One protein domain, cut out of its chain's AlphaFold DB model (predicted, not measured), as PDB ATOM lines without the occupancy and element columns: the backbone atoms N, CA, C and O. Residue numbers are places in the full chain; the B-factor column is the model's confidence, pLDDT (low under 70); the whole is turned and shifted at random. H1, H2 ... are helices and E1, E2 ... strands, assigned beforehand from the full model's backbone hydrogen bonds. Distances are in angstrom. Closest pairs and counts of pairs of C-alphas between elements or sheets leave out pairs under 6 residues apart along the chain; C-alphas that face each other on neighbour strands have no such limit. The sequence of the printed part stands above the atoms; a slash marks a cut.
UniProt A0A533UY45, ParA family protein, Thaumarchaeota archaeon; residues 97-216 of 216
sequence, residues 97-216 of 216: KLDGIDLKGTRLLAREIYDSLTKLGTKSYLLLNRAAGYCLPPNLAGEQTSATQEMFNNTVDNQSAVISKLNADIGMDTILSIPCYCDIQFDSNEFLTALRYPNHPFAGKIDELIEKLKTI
ATOM      1  N   LYS A  97      35.312  20.399  15.717       77.31
ATOM      2  CA  LYS A  97      35.754  19.135  16.305       77.31
ATOM      3  C   LYS A  97      34.596  18.488  17.060       77.31
ATOM      4  O   LYS A  97      33.804  19.186  17.692       77.31
ATOM      5  N   LEU A  98      34.466  17.169  16.933       68.38
ATOM      6  CA  LEU A  98      33.382  16.395  17.551       68.38
ATOM      7  C   LEU A  98      33.651  16.046  19.028       68.38
ATOM      8  O   LEU A  98      32.738  15.592  19.715       68.38
ATOM      9  N   ASP A  99      34.869  16.263  19.531       63.72
ATOM     10  CA  ASP A  99      35.216  16.102  20.941       63.72
ATOM     11  C   ASP A  99      34.730  17.306  21.778       63.72
ATOM     12  O   ASP A  99      34.821  18.469  21.386       63.72
ATOM     13  N   GLY A 100      34.092  17.008  22.914       59.19
ATOM     14  CA  GLY A 100      33.237  17.936  23.659       59.19
ATOM     15  C   GLY A 100      33.886  19.258  24.102       59.19
ATOM     16  O   GLY A 100      35.091  19.347  24.304       59.19
ATOM     17  N   ILE A 101      33.004  20.245  24.339       52.19
ATOM     18  CA  ILE A 101      33.177  21.665  24.747       52.19
ATOM     19  C   ILE A 101      32.887  22.664  23.609       52.19
ATOM     20  O   ILE A 101      32.203  23.662  23.850       52.19
ATOM     21  N   ASP A 102      33.263  22.380  22.360       58.84
ATOM     22  CA  ASP A 102      33.110  23.354  21.260       58.84
ATOM     23  C   ASP A 102      31.666  23.454  20.699       58.84
ATOM     24  O   ASP A 102      31.343  24.414  19.996       58.84
ATOM     25  N   LEU A 103      30.746  22.543  21.055       67.00
ATOM     26  CA  LEU A 103      29.388  22.485  20.478       67.00
ATOM     27  C   LEU A 103      28.471  23.644  20.909       67.00
ATOM     28  O   LEU A 103      27.711  24.171  20.100       67.00
ATOM     29  N   LYS A 104      28.525  24.053  22.186       68.44
ATOM     30  CA  LYS A 104      27.646  25.113  22.719       68.44
ATOM     31  C   LYS A 104      28.032  26.486  22.166       68.44
ATOM     32  O   LYS A 104      27.157  27.235  21.741       68.44
ATOM     33  N   GLY A 105      29.331  26.792  22.151       67.69
ATOM     34  CA  GLY A 105      29.854  28.026  21.560       67.69
ATOM     35  C   GLY A 105      29.599  28.073  20.057       67.69
ATOM     36  O   GLY A 105      29.087  29.063  19.549       67.69
ATOM     37  N   THR A 106      29.836  26.962  19.361       70.06
ATOM     38  CA  THR A 106      29.509  26.837  17.936       70.06
ATOM     39  C   THR A 106      28.028  27.052  17.656       70.06
ATOM     40  O   THR A 106      27.693  27.771  16.723       70.06
ATOM     41  N   ARG A 107      27.133  26.466  18.460       72.75
ATOM     42  CA  ARG A 107      25.685  26.645  18.300       72.75
ATOM     43  C   ARG A 107      25.289  28.115  18.391       72.75
ATOM     44  O   ARG A 107      24.451  28.558  17.614       72.75
ATOM     45  N   LEU A 108      25.885  28.854  19.326       73.69
ATOM     46  CA  LEU A 108      25.647  30.289  19.463       73.69
ATOM     47  C   LEU A 108      26.109  31.039  18.207       73.69
ATOM     48  O   LEU A 108      25.341  31.797  17.632       73.69
ATOM     49  N   LEU A 109      27.325  30.758  17.731       75.31
ATOM     50  CA  LEU A 109      27.876  31.390  16.528       75.31
ATOM     51  C   LEU A 109      27.071  31.078  15.266       75.31
ATOM     52  O   LEU A 109      26.839  31.969  14.450       75.31
ATOM     53  N   ALA A 110      26.613  29.836  15.130       72.94
ATOM     54  CA  ALA A 110      25.744  29.431  14.041       72.94
ATOM     55  C   ALA A 110      24.431  30.194  14.024       72.94
ATOM     56  O   ALA A 110      24.120  30.831  13.020       72.94
ATOM     57  N   ARG A 111      23.736  30.235  15.158       73.00
ATOM     58  CA  ARG A 111      22.437  30.902  15.251       73.00
ATOM     59  C   ARG A 111      22.517  32.421  15.168       73.00
ATOM     60  O   ARG A 111      21.626  33.052  14.618       73.00
ATOM     61  N   GLU A 112      23.539  33.038  15.751       73.12
ATOM     62  CA  GLU A 112      23.586  34.503  15.840       73.12
ATOM     63  C   GLU A 112      24.196  35.144  14.591       73.12
ATOM     64  O   GLU A 112      23.709  36.171  14.116       73.12
ATOM     65  N   ILE A 113      25.249  34.541  14.036       71.81
ATOM     66  CA  ILE A 113      26.018  35.147  12.944       71.81
ATOM     67  C   ILE A 113      25.686  34.476  11.623       71.81
ATOM     68  O   ILE A 113      25.336  35.154  10.658       71.81
ATOM     69  N   TYR A 114      25.776  33.150  11.566       72.50
ATOM     70  CA  TYR A 114      25.628  32.463  10.293       72.50
ATOM     71  C   TYR A 114      24.177  32.430   9.798       72.50
ATOM     72  O   TYR A 114      23.988  32.620   8.603       72.50
ATOM     73  N   ASP A 115      23.166  32.333  10.669       72.88
ATOM     74  CA  ASP A 115      21.747  32.424  10.261       72.88
ATOM     75  C   ASP A 115      21.413  33.756   9.575       72.88
ATOM     76  O   ASP A 115      20.578  33.828   8.673       72.88
ATOM     77  N   SER A 116      22.050  34.842  10.015       73.12
ATOM     78  CA  SER A 116      21.893  36.156   9.391       73.12
ATOM     79  C   SER A 116      22.497  36.181   7.984       73.12
ATOM     80  O   SER A 116      21.926  36.785   7.082       73.12
ATOM     81  N   LEU A 117      23.627  35.500   7.782       70.56
ATOM     82  CA  LEU A 117      24.331  35.432   6.499       70.56
ATOM     83  C   LEU A 117      23.680  34.445   5.520       70.56
ATOM     84  O   LEU A 117      23.589  34.733   4.329       70.56
ATOM     85  N   THR A 118      23.150  33.322   6.003       70.88
ATOM     86  CA  THR A 118      22.415  32.361   5.165       70.88
ATOM     87  C   THR A 118      21.120  32.954   4.626       70.88
ATOM     88  O   THR A 118      20.791  32.751   3.459       70.88
ATOM     89  N   LYS A 119      20.425  33.787   5.415       74.69
ATOM     90  CA  LYS A 119      19.267  34.571   4.947       74.69
ATOM     91  C   LYS A 119      19.607  35.539   3.812       74.69
ATOM     92  O   LYS A 119      18.728  35.873   3.025       74.69
ATOM     93  N   LEU A 120      20.862  35.982   3.724       70.56
ATOM     94  CA  LEU A 120      21.359  36.845   2.649       70.56
ATOM     95  C   LEU A 120      21.818  36.052   1.410       70.56
ATOM     96  O   LEU A 120      22.251  36.658   0.433       70.56
ATOM     97  N   GLY A 121      21.684  34.722   1.424       75.31
ATOM     98  CA  GLY A 121      21.966  33.841   0.288       75.31
ATOM     99  C   GLY A 121      23.320  33.130   0.342       75.31
ATOM    100  O   GLY A 121      23.624  32.360  -0.570       75.31
ATOM    101  N   THR A 122      24.127  33.337   1.387       82.56
ATOM    102  CA  THR A 122      25.399  32.621   1.556       82.56
ATOM    103  C   THR A 122      25.145  31.156   1.906       82.56
ATOM    104  O   THR A 122      24.419  30.849   2.852       82.56
ATOM    105  N   LYS A 123      25.777  30.229   1.179       86.69
ATOM    106  CA  LYS A 123      25.699  28.796   1.500       86.69
ATOM    107  C   LYS A 123      26.584  28.498   2.703       86.69
ATOM    108  O   LYS A 123      27.689  29.026   2.792       86.69
ATOM    109  N   SER A 124      26.139  27.655   3.626       86.06
ATOM    110  CA  SER A 124      26.930  27.291   4.802       86.06
ATOM    111  C   SER A 124      26.860  25.797   5.072       86.06
ATOM    112  O   SER A 124      25.807  25.174   4.948       86.06
ATOM    113  N   TYR A 125      28.006  25.225   5.434       88.62
ATOM    114  CA  TYR A 125      28.141  23.803   5.714       88.62
ATOM    115  C   TYR A 125      29.056  23.557   6.906       88.62
ATOM    116  O   TYR A 125      30.013  24.299   7.134       88.62
ATOM    117  N   LEU A 126      28.807  22.471   7.631       87.19
ATOM    118  CA  LEU A 126      29.704  21.969   8.665       87.19
ATOM    119  C   LEU A 126      30.796  21.093   8.052       87.19
ATOM    120  O   LEU A 126      30.511  20.178   7.280       87.19
ATOM    121  N   LEU A 127      32.041  21.330   8.453       89.06
ATOM    122  CA  LEU A 127      33.177  20.457   8.181       89.06
ATOM    123  C   LEU A 127      33.625  19.829   9.502       89.06
ATOM    124  O   LEU A 127      34.228  20.490  10.343       89.06
ATOM    125  N   LEU A 128      33.322  18.557   9.719       86.31
ATOM    126  CA  LEU A 128      33.675  17.895  10.973       86.31
ATOM    127  C   LEU A 128      35.130  17.441  10.891       86.31
ATOM    128  O   LEU A 128      35.467  16.534  10.145       86.31
ATOM    129  N   ASN A 129      36.009  18.102  11.629       84.56
ATOM    130  CA  ASN A 129      37.428  17.809  11.705       84.56
ATOM    131  C   ASN A 129      37.735  16.916  12.914       84.56
ATOM    132  O   ASN A 129      37.110  17.036  13.966       84.56
ATOM    133  N   ARG A 130      38.751  16.056  12.784       79.50
ATOM    134  CA  ARG A 130      39.177  15.107  13.825       79.50
ATOM    135  C   ARG A 130      38.039  14.223  14.335       79.50
ATOM    136  O   ARG A 130      37.937  13.941  15.526       79.50
ATOM    137  N   ALA A 131      37.182  13.780  13.428       77.69
ATOM    138  CA  ALA A 131      36.137  12.834  13.755       77.69
ATOM    139  C   ALA A 131      36.729  11.485  14.210       77.69
ATOM    140  O   ALA A 131      37.836  11.105  13.812       77.69
ATOM    141  N   ALA A 132      35.993  10.741  15.037       69.19
ATOM    142  CA  ALA A 132      36.365   9.365  15.357       69.19
ATOM    143  C   ALA A 132      36.368   8.514  14.071       69.19
ATOM    144  O   ALA A 132      35.547   8.746  13.183       69.19
ATOM    145  N   GLY A 133      37.298   7.557  13.959       62.84
ATOM    146  CA  GLY A 133      37.255   6.567  12.876       62.84
ATOM    147  C   GLY A 133      38.594   5.978  12.432       62.84
ATOM    148  O   GLY A 133      38.615   4.822  12.036       62.84
ATOM    149  N   TYR A 134      39.707   6.720  12.504       66.75
ATOM    150  CA  TYR A 134      40.998   6.220  11.994       66.75
ATOM    151  C   TYR A 134      41.947   5.725  13.099       66.75
ATOM    152  O   TYR A 134      42.469   4.622  13.003       66.75
ATOM    153  N   CYS A 135      42.110   6.468  14.200       59.94
ATOM    154  CA  CYS A 135      42.943   6.053  15.342       59.94
ATOM    155  C   CYS A 135      42.244   5.130  16.358       59.94
ATOM    156  O   CYS A 135      42.315   5.374  17.566       59.94
ATOM    157  N   LEU A 136      41.536   4.091  15.917       56.09
ATOM    158  CA  LEU A 136      41.053   3.087  16.869       56.09
ATOM    159  C   LEU A 136      42.253   2.265  17.383       56.09
ATOM    160  O   LEU A 136      43.082   1.842  16.575       56.09
ATOM    161  N   PRO A 137      42.409   2.078  18.709       45.38
ATOM    162  CA  PRO A 137      43.596   1.447  19.272       45.38
ATOM    163  C   PRO A 137      43.788   0.004  18.756       45.38
ATOM    164  O   PRO A 137      42.804  -0.726  18.603       45.38
ATOM    165  N   PRO A 138      45.044  -0.450  18.549       44.22
ATOM    166  CA  PRO A 138      45.371  -1.743  17.929       44.22
ATOM    167  C   PRO A 138      44.833  -2.987  18.638       44.22
ATOM    168  O   PRO A 138      44.781  -4.050  18.023       44.22
ATOM    169  N   ASN A 139      44.365  -2.870  19.884       46.19
ATOM    170  CA  ASN A 139      43.682  -3.966  20.584       46.19
ATOM    171  C   ASN A 139      42.371  -4.394  19.883       46.19
ATOM    172  O   ASN A 139      41.771  -5.386  20.276       46.19
ATOM    173  N   LEU A 140      41.942  -3.657  18.851       50.53
ATOM    174  CA  LEU A 140      40.833  -3.976  17.946       50.53
ATOM    175  C   LEU A 140      41.287  -4.230  16.491       50.53
ATOM    176  O   LEU A 140      40.484  -4.636  15.661       50.53
ATOM    177  N   ALA A 141      42.557  -3.985  16.150       46.28
ATOM    178  CA  ALA A 141      43.082  -4.138  14.785       46.28
ATOM    179  C   ALA A 141      43.881  -5.441  14.583       46.28
ATOM    180  O   ALA A 141      44.214  -5.787  13.451       46.28
ATOM    181  N   GLY A 142      44.191  -6.155  15.673       44.97
ATOM    182  CA  GLY A 142      44.941  -7.416  15.654       44.97
ATOM    183  C   GLY A 142      44.098  -8.683  15.480       44.97
ATOM    184  O   GLY A 142      44.646  -9.721  15.127       44.97
ATOM    185  N   GLU A 143      42.779  -8.615  15.671       45.25
ATOM    186  CA  GLU A 143      41.880  -9.758  15.482       45.25
ATOM    187  C   GLU A 143      40.725  -9.357  14.561       45.25
ATOM    188  O   GLU A 143      39.798  -8.646  14.955       45.25
ATOM    189  N   GLN A 144      40.784  -9.822  13.311       46.38
ATOM    190  CA  GLN A 144      39.651  -9.792  12.385       46.38
ATOM    191  C   GLN A 144      38.605 -10.820  12.826       46.38
ATOM    192  O   GLN A 144      38.462 -11.886  12.232       46.38
ATOM    193  N   THR A 145      37.894 -10.515  13.906       51.62
ATOM    194  CA  THR A 145      36.675 -11.223  14.286       51.62
ATOM    195  C   THR A 145      35.468 -10.379  13.886       51.62
ATOM    196  O   THR A 145      35.521  -9.152  13.839       51.62
ATOM    197  N   SER A 146      34.341 -11.020  13.582       52.31
ATOM    198  CA  SER A 146      33.095 -10.345  13.189       52.31
ATOM    199  C   SER A 146      32.632  -9.279  14.206       52.31
ATOM    200  O   SER A 146      31.961  -8.320  13.839       52.31
ATOM    201  N   ALA A 147      33.072  -9.386  15.468       51.41
ATOM    202  CA  ALA A 147      32.783  -8.450  16.553       51.41
ATOM    203  C   ALA A 147      33.473  -7.073  16.414       51.41
ATOM    204  O   ALA A 147      32.903  -6.058  16.820       51.41
ATOM    205  N   THR A 148      34.672  -6.993  15.822       52.44
ATOM    206  CA  THR A 148      35.383  -5.718  15.594       52.44
ATOM    207  C   THR A 148      34.775  -4.920  14.444       52.44
ATOM    208  O   THR A 148      34.704  -3.691  14.518       52.44
ATOM    209  N   GLN A 149      34.246  -5.603  13.424       52.16
ATOM    210  CA  GLN A 149      33.452  -4.976  12.363       52.16
ATOM    211  C   GLN A 149      32.090  -4.491  12.879       52.16
ATOM    212  O   GLN A 149      31.675  -3.387  12.538       52.16
ATOM    213  N   GLU A 150      31.422  -5.249  13.753       53.16
ATOM    214  CA  GLU A 150      30.176  -4.809  14.393       53.16
ATOM    215  C   GLU A 150      30.385  -3.595  15.307       53.16
ATOM    216  O   GLU A 150      29.600  -2.653  15.251       53.16
ATOM    217  N   MET A 151      31.452  -3.545  16.112       51.78
ATOM    218  CA  MET A 151      31.758  -2.358  16.926       51.78
ATOM    219  C   MET A 151      32.097  -1.126  16.077       51.78
ATOM    220  O   MET A 151      31.701  -0.012  16.434       51.78
ATOM    221  N   PHE A 152      32.782  -1.309  14.948       55.47
ATOM    222  CA  PHE A 152      33.038  -0.231  13.996       55.47
ATOM    223  C   PHE A 152      31.738   0.265  13.351       55.47
ATOM    224  O   PHE A 152      31.461   1.461  13.399       55.47
ATOM    225  N   ASN A 153      30.897  -0.644  12.848       56.81
ATOM    226  CA  ASN A 153      29.606  -0.305  12.244       56.81
ATOM    227  C   ASN A 153      28.671   0.375  13.253       56.81
ATOM    228  O   ASN A 153      28.113   1.422  12.949       56.81
ATOM    229  N   ASN A 154      28.604  -0.116  14.495       59.91
ATOM    230  CA  ASN A 154      27.844   0.522  15.574       59.91
ATOM    231  C   ASN A 154      28.368   1.927  15.909       59.91
ATOM    232  O   ASN A 154      27.587   2.827  16.215       59.91
ATOM    233  N   THR A 155      29.685   2.143  15.848       61.62
ATOM    234  CA  THR A 155      30.284   3.469  16.066       61.62
ATOM    235  C   THR A 155      29.955   4.417  14.911       61.62
ATOM    236  O   THR A 155      29.641   5.578  15.156       61.62
ATOM    237  N   VAL A 156      29.962   3.921  13.670       62.09
ATOM    238  CA  VAL A 156      29.606   4.679  12.460       62.09
ATOM    239  C   VAL A 156      28.111   5.023  12.425       62.09
ATOM    240  O   VAL A 156      27.759   6.173  12.159       62.09
ATOM    241  N   ASP A 157      27.231   4.083  12.764       61.12
ATOM    242  CA  ASP A 157      25.782   4.311  12.837       61.12
ATOM    243  C   ASP A 157      25.434   5.315  13.941       61.12
ATOM    244  O   ASP A 157      24.665   6.259  13.732       61.12
ATOM    245  N   ASN A 158      26.081   5.187  15.102       68.06
ATOM    246  CA  ASN A 158      25.950   6.156  16.182       68.06
ATOM    247  C   ASN A 158      26.490   7.537  15.762       68.06
ATOM    248  O   ASN A 158      25.887   8.565  16.060       68.06
ATOM    249  N   GLN A 159      27.581   7.582  14.996       70.94
ATOM    250  CA  GLN A 159      28.132   8.827  14.466       70.94
ATOM    251  C   GLN A 159      27.186   9.495  13.458       70.94
ATOM    252  O   GLN A 159      27.017  10.710  13.511       70.94
ATOM    253  N   SER A 160      26.512   8.730  12.598       77.38
ATOM    254  CA  SER A 160      25.490   9.250  11.678       77.38
ATOM    255  C   SER A 160      24.313   9.887  12.429       77.38
ATOM    256  O   SER A 160      23.902  11.010  12.122       77.38
ATOM    257  N   ALA A 161      23.822   9.231  13.487       79.19
ATOM    258  CA  ALA A 161      22.777   9.775  14.354       79.19
ATOM    259  C   ALA A 161      23.225  11.041  15.114       79.19
ATOM    260  O   ALA A 161      22.452  11.985  15.289       79.19
ATOM    261  N   VAL A 162      24.487  11.095  15.547       81.00
ATOM    262  CA  VAL A 162      25.060  12.292  16.180       81.00
ATOM    263  C   VAL A 162      25.157  13.447  15.184       81.00
ATOM    264  O   VAL A 162      24.799  14.572  15.529       81.00
ATOM    265  N   ILE A 163      25.596  13.185  13.950       84.69
ATOM    266  CA  ILE A 163      25.708  14.200  12.895       84.69
ATOM    267  C   ILE A 163      24.330  14.735  12.509       84.69
ATOM    268  O   ILE A 163      24.162  15.946  12.402       84.69
ATOM    269  N   SER A 164      23.323  13.875  12.347       86.12
ATOM    270  CA  SER A 164      21.972  14.326  11.995       86.12
ATOM    271  C   SER A 164      21.370  15.224  13.078       86.12
ATOM    272  O   SER A 164      20.830  16.290  12.775       86.12
ATOM    273  N   LYS A 165      21.551  14.862  14.354       83.56
ATOM    274  CA  LYS A 165      21.155  15.705  15.485       83.56
ATOM    275  C   LYS A 165      21.926  17.024  15.517       83.56
ATOM    276  O   LYS A 165      21.338  18.066  15.790       83.56
ATOM    277  N   LEU A 166      23.227  16.994  15.229       82.94
ATOM    278  CA  LEU A 166      24.062  18.190  15.169       82.94
ATOM    279  C   LEU A 166      23.599  19.150  14.068       82.94
ATOM    280  O   LEU A 166      23.453  20.342  14.337       82.94
ATOM    281  N   ASN A 167      23.333  18.631  12.867       87.69
ATOM    282  CA  ASN A 167      22.846  19.425  11.743       87.69
ATOM    283  C   ASN A 167      21.523  20.112  12.101       87.69
ATOM    284  O   ASN A 167      21.380  21.312  11.880       87.69
ATOM    285  N   ALA A 168      20.591  19.385  12.730       85.00
ATOM    286  CA  ALA A 168      19.321  19.943  13.194       85.00
ATOM    287  C   ALA A 168      19.501  21.002  14.298       85.00
ATOM    288  O   ALA A 168      18.850  22.043  14.280       85.00
ATOM    289  N   ASP A 169      20.405  20.764  15.252       80.44
ATOM    290  CA  ASP A 169      20.659  21.680  16.369       80.44
ATOM    291  C   ASP A 169      21.298  23.006  15.919       80.44
ATOM    292  O   ASP A 169      21.038  24.059  16.527       80.44
ATOM    293  N   ILE A 170      22.167  22.934  14.907       80.38
ATOM    294  CA  ILE A 170      22.924  24.057  14.345       80.38
ATOM    295  C   ILE A 170      22.152  24.761  13.223       80.38
ATOM    296  O   ILE A 170      22.294  25.971  13.091       80.38
ATOM    297  N   GLY A 171      21.339  24.038  12.450       81.25
ATOM    298  CA  GLY A 171      20.689  24.554  11.243       81.25
ATOM    299  C   GLY A 171      21.599  24.557  10.009       81.25
ATOM    300  O   GLY A 171      21.413  25.378   9.117       81.25
ATOM    301  N   MET A 172      22.603  23.674   9.965       85.44
ATOM    302  CA  MET A 172      23.555  23.561   8.855       85.44
ATOM    303  C   MET A 172      23.834  22.108   8.512       85.44
ATOM    304  O   MET A 172      24.043  21.287   9.405       85.44
ATOM    305  N   ASP A 173      23.940  21.818   7.220       89.50
ATOM    306  CA  ASP A 173      24.290  20.484   6.756       89.50
ATOM    307  C   ASP A 173      25.794  20.232   6.842       89.50
ATOM    308  O   ASP A 173      26.623  21.084   6.522       89.50
ATOM    309  N   THR A 174      26.163  19.018   7.242       90.38
ATOM    310  CA  THR A 174      27.555  18.566   7.205       90.38
ATOM    311  C   THR A 174      27.967  18.205   5.778       90.38
ATOM    312  O   THR A 174      27.424  17.266   5.200       90.38
ATOM    313  N   ILE A 175      28.974  18.898   5.227       92.12
ATOM    314  CA  ILE A 175      29.530  18.581   3.900       92.12
ATOM    315  C   ILE A 175      30.459  17.367   3.956       92.12
ATOM    316  O   ILE A 175      30.417  16.499   3.082       92.12
ATOM    317  N   LEU A 176      31.296  17.277   4.993       91.38
ATOM    318  CA  LEU A 176      32.269  16.201   5.146       91.38
ATOM    319  C   LEU A 176      32.672  16.004   6.610       91.38
ATOM    320  O   LEU A 176      32.716  16.951   7.394       91.38
ATOM    321  N   SER A 177      33.018  14.759   6.940       89.00
ATOM    322  CA  SER A 177      33.670  14.372   8.188       89.00
ATOM    323  C   SER A 177      35.072  13.831   7.891       89.00
ATOM    324  O   SER A 177      35.225  12.842   7.169       89.00
ATOM    325  N   ILE A 178      36.094  14.506   8.414       88.81
ATOM    326  CA  ILE A 178      37.511  14.162   8.297       88.81
ATOM    327  C   ILE A 178      37.943  13.460   9.595       88.81
ATOM    328  O   ILE A 178      37.917  14.087  10.660       88.81
ATOM    329  N   PRO A 179      38.352  12.178   9.533       85.88
ATOM    330  CA  PRO A 179      38.832  11.441  10.697       85.88
ATOM    331  C   PRO A 179      40.089  12.045  11.338       85.88
ATOM    332  O   PRO A 179      40.834  12.801  10.717       85.88
ATOM    333  N   CYS A 180      40.352  11.684  12.592       83.12
ATOM    334  CA  CYS A 180      41.622  11.976  13.252       83.12
ATOM    335  C   CYS A 180      42.709  10.981  12.820       83.12
ATOM    336  O   CYS A 180      42.552   9.783  13.034       83.12
ATOM    337  N   TYR A 181      43.812  11.486  12.268       85.06
ATOM    338  CA  TYR A 181      44.960  10.704  11.804       85.06
ATOM    339  C   TYR A 181      46.147  10.918  12.749       85.06
ATOM    340  O   TYR A 181      46.628  12.042  12.890       85.06
ATOM    341  N   CYS A 182      46.584   9.869  13.445       83.38
ATOM    342  CA  CYS A 182      47.562   9.977  14.531       83.38
ATOM    343  C   CYS A 182      48.974  10.211  14.006       83.38
ATOM    344  O   CYS A 182      49.725  10.983  14.587       83.38
ATOM    345  N   ASP A 183      49.303   9.588  12.884       84.69
ATOM    346  CA  ASP A 183      50.525   9.837  12.134       84.69
ATOM    347  C   ASP A 183      50.639  11.306  11.706       84.69
ATOM    348  O   ASP A 183      51.706  11.886  11.851       84.69
ATOM    349  N   ILE A 184      49.536  11.946  11.297       85.62
ATOM    350  CA  ILE A 184      49.509  13.393  11.027       85.62
ATOM    351  C   ILE A 184      49.571  14.205  12.329       85.62
ATOM    352  O   ILE A 184      50.286  15.198  12.405       85.62
ATOM    353  N   GLN A 185      48.799  13.830  13.355       81.62
ATOM    354  CA  GLN A 185      48.684  14.610  14.593       81.62
ATOM    355  C   GLN A 185      49.984  14.645  15.407       81.62
ATOM    356  O   GLN A 185      50.232  15.633  16.099       81.62
ATOM    357  N   PHE A 186      50.763  13.565  15.373       82.50
ATOM    358  CA  PHE A 186      52.003  13.427  16.134       82.50
ATOM    359  C   PHE A 186      53.263  13.668  15.292       82.50
ATOM    360  O   PHE A 186      54.365  13.563  15.831       82.50
ATOM    361  N   ASP A 187      53.132  14.011  14.005       81.50
ATOM    362  CA  ASP A 187      54.277  14.474  13.221       81.50
ATOM    363  C   ASP A 187      54.766  15.821  13.774       81.50
ATOM    364  O   ASP A 187      53.988  16.724  14.087       81.50
ATOM    365  N   SER A 188      56.082  15.941  13.916       77.69
ATOM    366  CA  SER A 188      56.742  17.154  14.408       77.69
ATOM    367  C   SER A 188      57.023  18.165  13.297       77.69
ATOM    368  O   SER A 188      57.381  19.306  13.586       77.69
ATOM    369  N   ASN A 189      56.873  17.764  12.034       80.38
ATOM    370  CA  ASN A 189      57.134  18.619  10.888       80.38
ATOM    371  C   ASN A 189      55.846  19.274  10.387       80.38
ATOM    372  O   ASN A 189      54.835  18.611  10.161       80.38
ATOM    373  N   GLU A 190      55.917  20.570  10.099       77.38
ATOM    374  CA  GLU A 190      54.835  21.289   9.432       77.38
ATOM    375  C   GLU A 190      54.966  21.139   7.913       77.38
ATOM    376  O   GLU A 190      55.923  21.605   7.293       77.38
ATOM    377  N   PHE A 191      53.998  20.472   7.291       83.69
ATOM    378  CA  PHE A 191      53.885  20.382   5.840       83.69
ATOM    379  C   PHE A 191      52.422  20.215   5.428       83.69
ATOM    380  O   PHE A 191      51.564  19.816   6.212       83.69
ATOM    381  N   LEU A 192      52.137  20.489   4.156       85.81
ATOM    382  CA  LEU A 192      50.827  20.224   3.572       85.81
ATOM    383  C   LEU A 192      50.688  18.720   3.314       85.81
ATOM    384  O   LEU A 192      51.178  18.216   2.301       85.81
ATOM    385  N   THR A 193      50.028  17.995   4.223       87.12
ATOM    386  CA  THR A 193      49.908  16.526   4.165       87.12
ATOM    387  C   THR A 193      49.379  16.031   2.826       87.12
ATOM    388  O   THR A 193      49.943  15.097   2.266       87.12
ATOM    389  N   ALA A 194      48.352  16.683   2.273       88.12
ATOM    390  CA  ALA A 194      47.772  16.287   0.990       88.12
ATOM    391  C   ALA A 194      48.768  16.380  -0.182       88.12
ATOM    392  O   ALA A 194      48.676  15.601  -1.122       88.12
ATOM    393  N   LEU A 195      49.749  17.291  -0.115       88.88
ATOM    394  CA  LEU A 195      50.781  17.421  -1.148       88.88
ATOM    395  C   LEU A 195      51.954  16.469  -0.918       88.88
ATOM    396  O   LEU A 195      52.488  15.905  -1.869       88.88
ATOM    397  N   ARG A 196      52.375  16.297   0.339       89.38
ATOM    398  CA  ARG A 196      53.512  15.432   0.680       89.38
ATOM    399  C   ARG A 196      53.164  13.950   0.556       89.38
ATOM    400  O   ARG A 196      53.988  13.165   0.096       89.38
ATOM    401  N   TYR A 197      51.953  13.583   0.960       89.00
ATOM    402  CA  TYR A 197      51.451  12.213   0.970       89.00
ATOM    403  C   TYR A 197      50.111  12.135   0.222       89.00
ATOM    404  O   TYR A 197      49.064  11.949   0.844       89.00
ATOM    405  N   PRO A 198      50.118  12.248  -1.119       92.25
ATOM    406  CA  PRO A 198      48.892  12.284  -1.923       92.25
ATOM    407  C   PRO A 198      48.072  10.988  -1.846       92.25
ATOM    408  O   PRO A 198      46.864  11.010  -2.035       92.25
ATOM    409  N   ASN A 199      48.706   9.860  -1.513       90.12
ATOM    410  CA  ASN A 199      48.027   8.570  -1.355       90.12
ATOM    411  C   ASN A 199      47.526   8.319   0.079       90.12
ATOM    412  O   ASN A 199      46.977   7.256   0.363       90.12
ATOM    413  N   HIS A 200      47.755   9.249   1.009       88.44
ATOM    414  CA  HIS A 200      47.301   9.093   2.384       88.44
ATOM    415  C   HIS A 200      45.767   9.244   2.460       88.44
ATOM    416  O   HIS A 200      45.220  10.126   1.795       88.44
ATOM    417  N   PRO A 201      45.038   8.479   3.297       89.31
ATOM    418  CA  PRO A 201      43.576   8.575   3.371       89.31
ATOM    419  C   PRO A 201      43.038   9.979   3.698       89.31
ATOM    420  O   PRO A 201      41.949  10.337   3.257       89.31
ATOM    421  N   PHE A 202      43.806  10.799   4.426       89.38
ATOM    422  CA  PHE A 202      43.495  12.224   4.615       89.38
ATOM    423  C   PHE A 202      43.439  12.987   3.286       89.38
ATOM    424  O   PHE A 202      42.512  13.761   3.080       89.38
ATOM    425  N   ALA A 203      44.401  12.768   2.381       90.50
ATOM    426  CA  ALA A 203      44.424  13.420   1.071       90.50
ATOM    427  C   ALA A 203      43.178  13.041   0.258       90.50
ATOM    428  O   ALA A 203      42.490  13.923  -0.242       90.50
ATOM    429  N   GLY A 204      42.788  11.762   0.282       90.88
ATOM    430  CA  GLY A 204      41.537  11.310  -0.333       90.88
ATOM    431  C   GLY A 204      40.284  11.981   0.250       90.88
ATOM    432  O   GLY A 204      39.334  12.255  -0.479       90.88
ATOM    433  N   LYS A 205      40.273  12.318   1.550       91.75
ATOM    434  CA  LYS A 205      39.189  13.119   2.150       91.75
ATOM    435  C   LYS A 205      39.194  14.571   1.668       91.75
ATOM    436  O   LYS A 205      38.124  15.148   1.507       91.75
ATOM    437  N   ILE A 206      40.363  15.156   1.418       91.50
ATOM    438  CA  ILE A 206      40.455  16.486   0.805       91.50
ATOM    439  C   ILE A 206      39.928  16.455  -0.636       91.50
ATOM    440  O   ILE A 206      39.161  17.341  -1.003       91.50
ATOM    441  N   ASP A 207      40.241  15.418  -1.414       91.31
ATOM    442  CA  ASP A 207      39.691  15.250  -2.766       91.31
ATOM    443  C   ASP A 207      38.163  15.098  -2.744       91.31
ATOM    444  O   ASP A 207      37.459  15.748  -3.516       91.31
ATOM    445  N   GLU A 208      37.625  14.320  -1.798       92.50
ATOM    446  CA  GLU A 208      36.177  14.213  -1.581       92.50
ATOM    447  C   GLU A 208      35.551  15.584  -1.273       92.50
ATOM    448  O   GLU A 208      34.499  15.925  -1.820       92.50
ATOM    449  N   LEU A 209      36.195  16.397  -0.425       90.75
ATOM    450  CA  LEU A 209      35.735  17.756  -0.135       90.75
ATOM    451  C   LEU A 209      35.714  18.611  -1.403       90.75
ATOM    452  O   LEU A 209      34.726  19.296  -1.655       90.75
ATOM    453  N   ILE A 210      36.780  18.561  -2.206       89.06
ATOM    454  CA  ILE A 210      36.898  19.320  -3.454       89.06
ATOM    455  C   ILE A 210      35.765  18.959  -4.420       89.06
ATOM    456  O   ILE A 210      35.139  19.860  -4.977       89.06
ATOM    457  N   GLU A 211      35.464  17.672  -4.601       89.38
ATOM    458  CA  GLU A 211      34.365  17.248  -5.477       89.38
ATOM    459  C   GLU A 211      33.010  17.753  -4.979       89.38
ATOM    460  O   GLU A 211      32.229  18.286  -5.768       89.38
ATOM    461  N   LYS A 212      32.747  17.699  -3.668       89.19
ATOM    462  CA  LYS A 212      31.510  18.264  -3.103       89.19
ATOM    463  C   LYS A 212      31.419  19.773  -3.316       89.19
ATOM    464  O   LYS A 212      30.364  20.265  -3.708       89.19
ATOM    465  N   LEU A 213      32.522  20.499  -3.132       85.44
ATOM    466  CA  LEU A 213      32.571  21.949  -3.333       85.44
ATOM    467  C   LEU A 213      32.338  22.375  -4.790       85.44
ATOM    468  O   LEU A 213      31.886  23.489  -5.018       85.44
ATOM    469  N   LYS A 214      32.606  21.513  -5.776       82.50
ATOM    470  CA  LYS A 214      32.290  21.793  -7.190       82.50
ATOM    471  C   LYS A 214      30.799  21.689  -7.514       82.50
ATOM    472  O   LYS A 214      30.369  22.214  -8.537       82.50
ATOM    473  N   THR A 215      30.035  20.965  -6.695       81.62
ATOM    474  CA  THR A 215      28.600  20.705  -6.930       81.62
ATOM    475  C   THR A 215      27.673  21.739  -6.298       81.62
ATOM    476  O   THR A 215      26.470  21.722  -6.562       81.62
ATOM    477  N   ILE A 216      28.224  22.630  -5.473       76.44
ATOM    478  CA  ILE A 216      27.508  23.718  -4.801       76.44
ATOM    479  C   ILE A 216      27.802  25.047  -5.490       76.44
ATOM    480  O   ILE A 216      26.874  25.884  -5.491       76.44
TER     481      ILE A 216
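AT A GLANCE: This is residues 97 to 216 of the 216 residues of the protein "ParA family protein" of Thaumarchaeota archaeon (UniProt A0A533UY45). A narrow ribbon of two parallel strands, E1 and E2, runs through the middle, with H5 along E2 on one side and residues 159 to 170 of the long helix H2 on the other. H1 sits at the end of the ribbon where E1 begins and meets the last residues of H2, while the short H3 and H4 gather toward the other end, and residues 142 to 147, of which 146 and 147 belong to H2, stick out, as do residues 186 to 191. The printed part has 120 residues with five named helices and two named strands, in the order H1, E1, H2, E2, H3, H4, H5; the class is mostly helix. It is elongated, with spans of 51 by 33 by 28 A, and only just loose, close to compact, with a radius of gyration of the C-alphas of 16.7 A.

HOW THE PARTS SIT: E1, residues 123 to 131, and E2, residues 173 to 179, are parallel neighbours at 23 degrees; N 126 and O 173 are 2.8 A apart, and N 178 and O 128 are 2.7 A apart, both within hydrogen-bond range. With H2, residues 146 to 170, they form a strand-helix-strand unit, two parallel strands joined through a helix, with a right-handed crossover. The closest C-alphas of H2 and E2 are those of Asn 167 and Asp 173, 5.3 A apart. The closest C-alphas of E2 and H5, residues 201 to 214, are those of Ile 178 and Lys 205, 6.5 A apart. H2 and H5 are apart. H1, residues 102 to 118, touches H2 with residues 106 to 111 alone, closest at the C-alphas of Arg 107 and Ile 170, 5.5 A apart; the two run the same way at a steep tilt of 48 degrees. H4, residues 193 to 196, touches H5, with the C-alphas of Ala 194 and Ala 203 closest at 4.4 A. H3, residues 182 to 185, is close to H4 but not clearly touching, with the C-alphas of Ile 184 and Thr 193 closest at 7.6 A. Each O i to N i+4 pair is within hydrogen-bond range in H2 and H5, and 11 of 13 in H1; H3 and H4 are too short for such a pair.

IN THESE COORDINATES: E1 is 22.7 A long and E2 17.6 A. H2 measures 35.9 A, from C-alpha 146 at (33.095, -10.345, 13.189) to C-alpha 170 at (22.924, 24.057, 14.345). H1, 21.3 A long, has a kink of 40 degrees near residue 109. H5 is 20.3 A long and ends with C-alpha 214 at (32.290, 21.793, -7.190); H3 and H4 have four residues each.

THE WHOLE: The C-alphas farthest apart are those of Leu 120 and Glu 143, 52.5 A. The printed part has no cut; the link from E1 to H2 is long, with 14 residues. The mean pLDDT of the printed part is 75.3, and residues 98 to 105 and 132 to 158 are under 70.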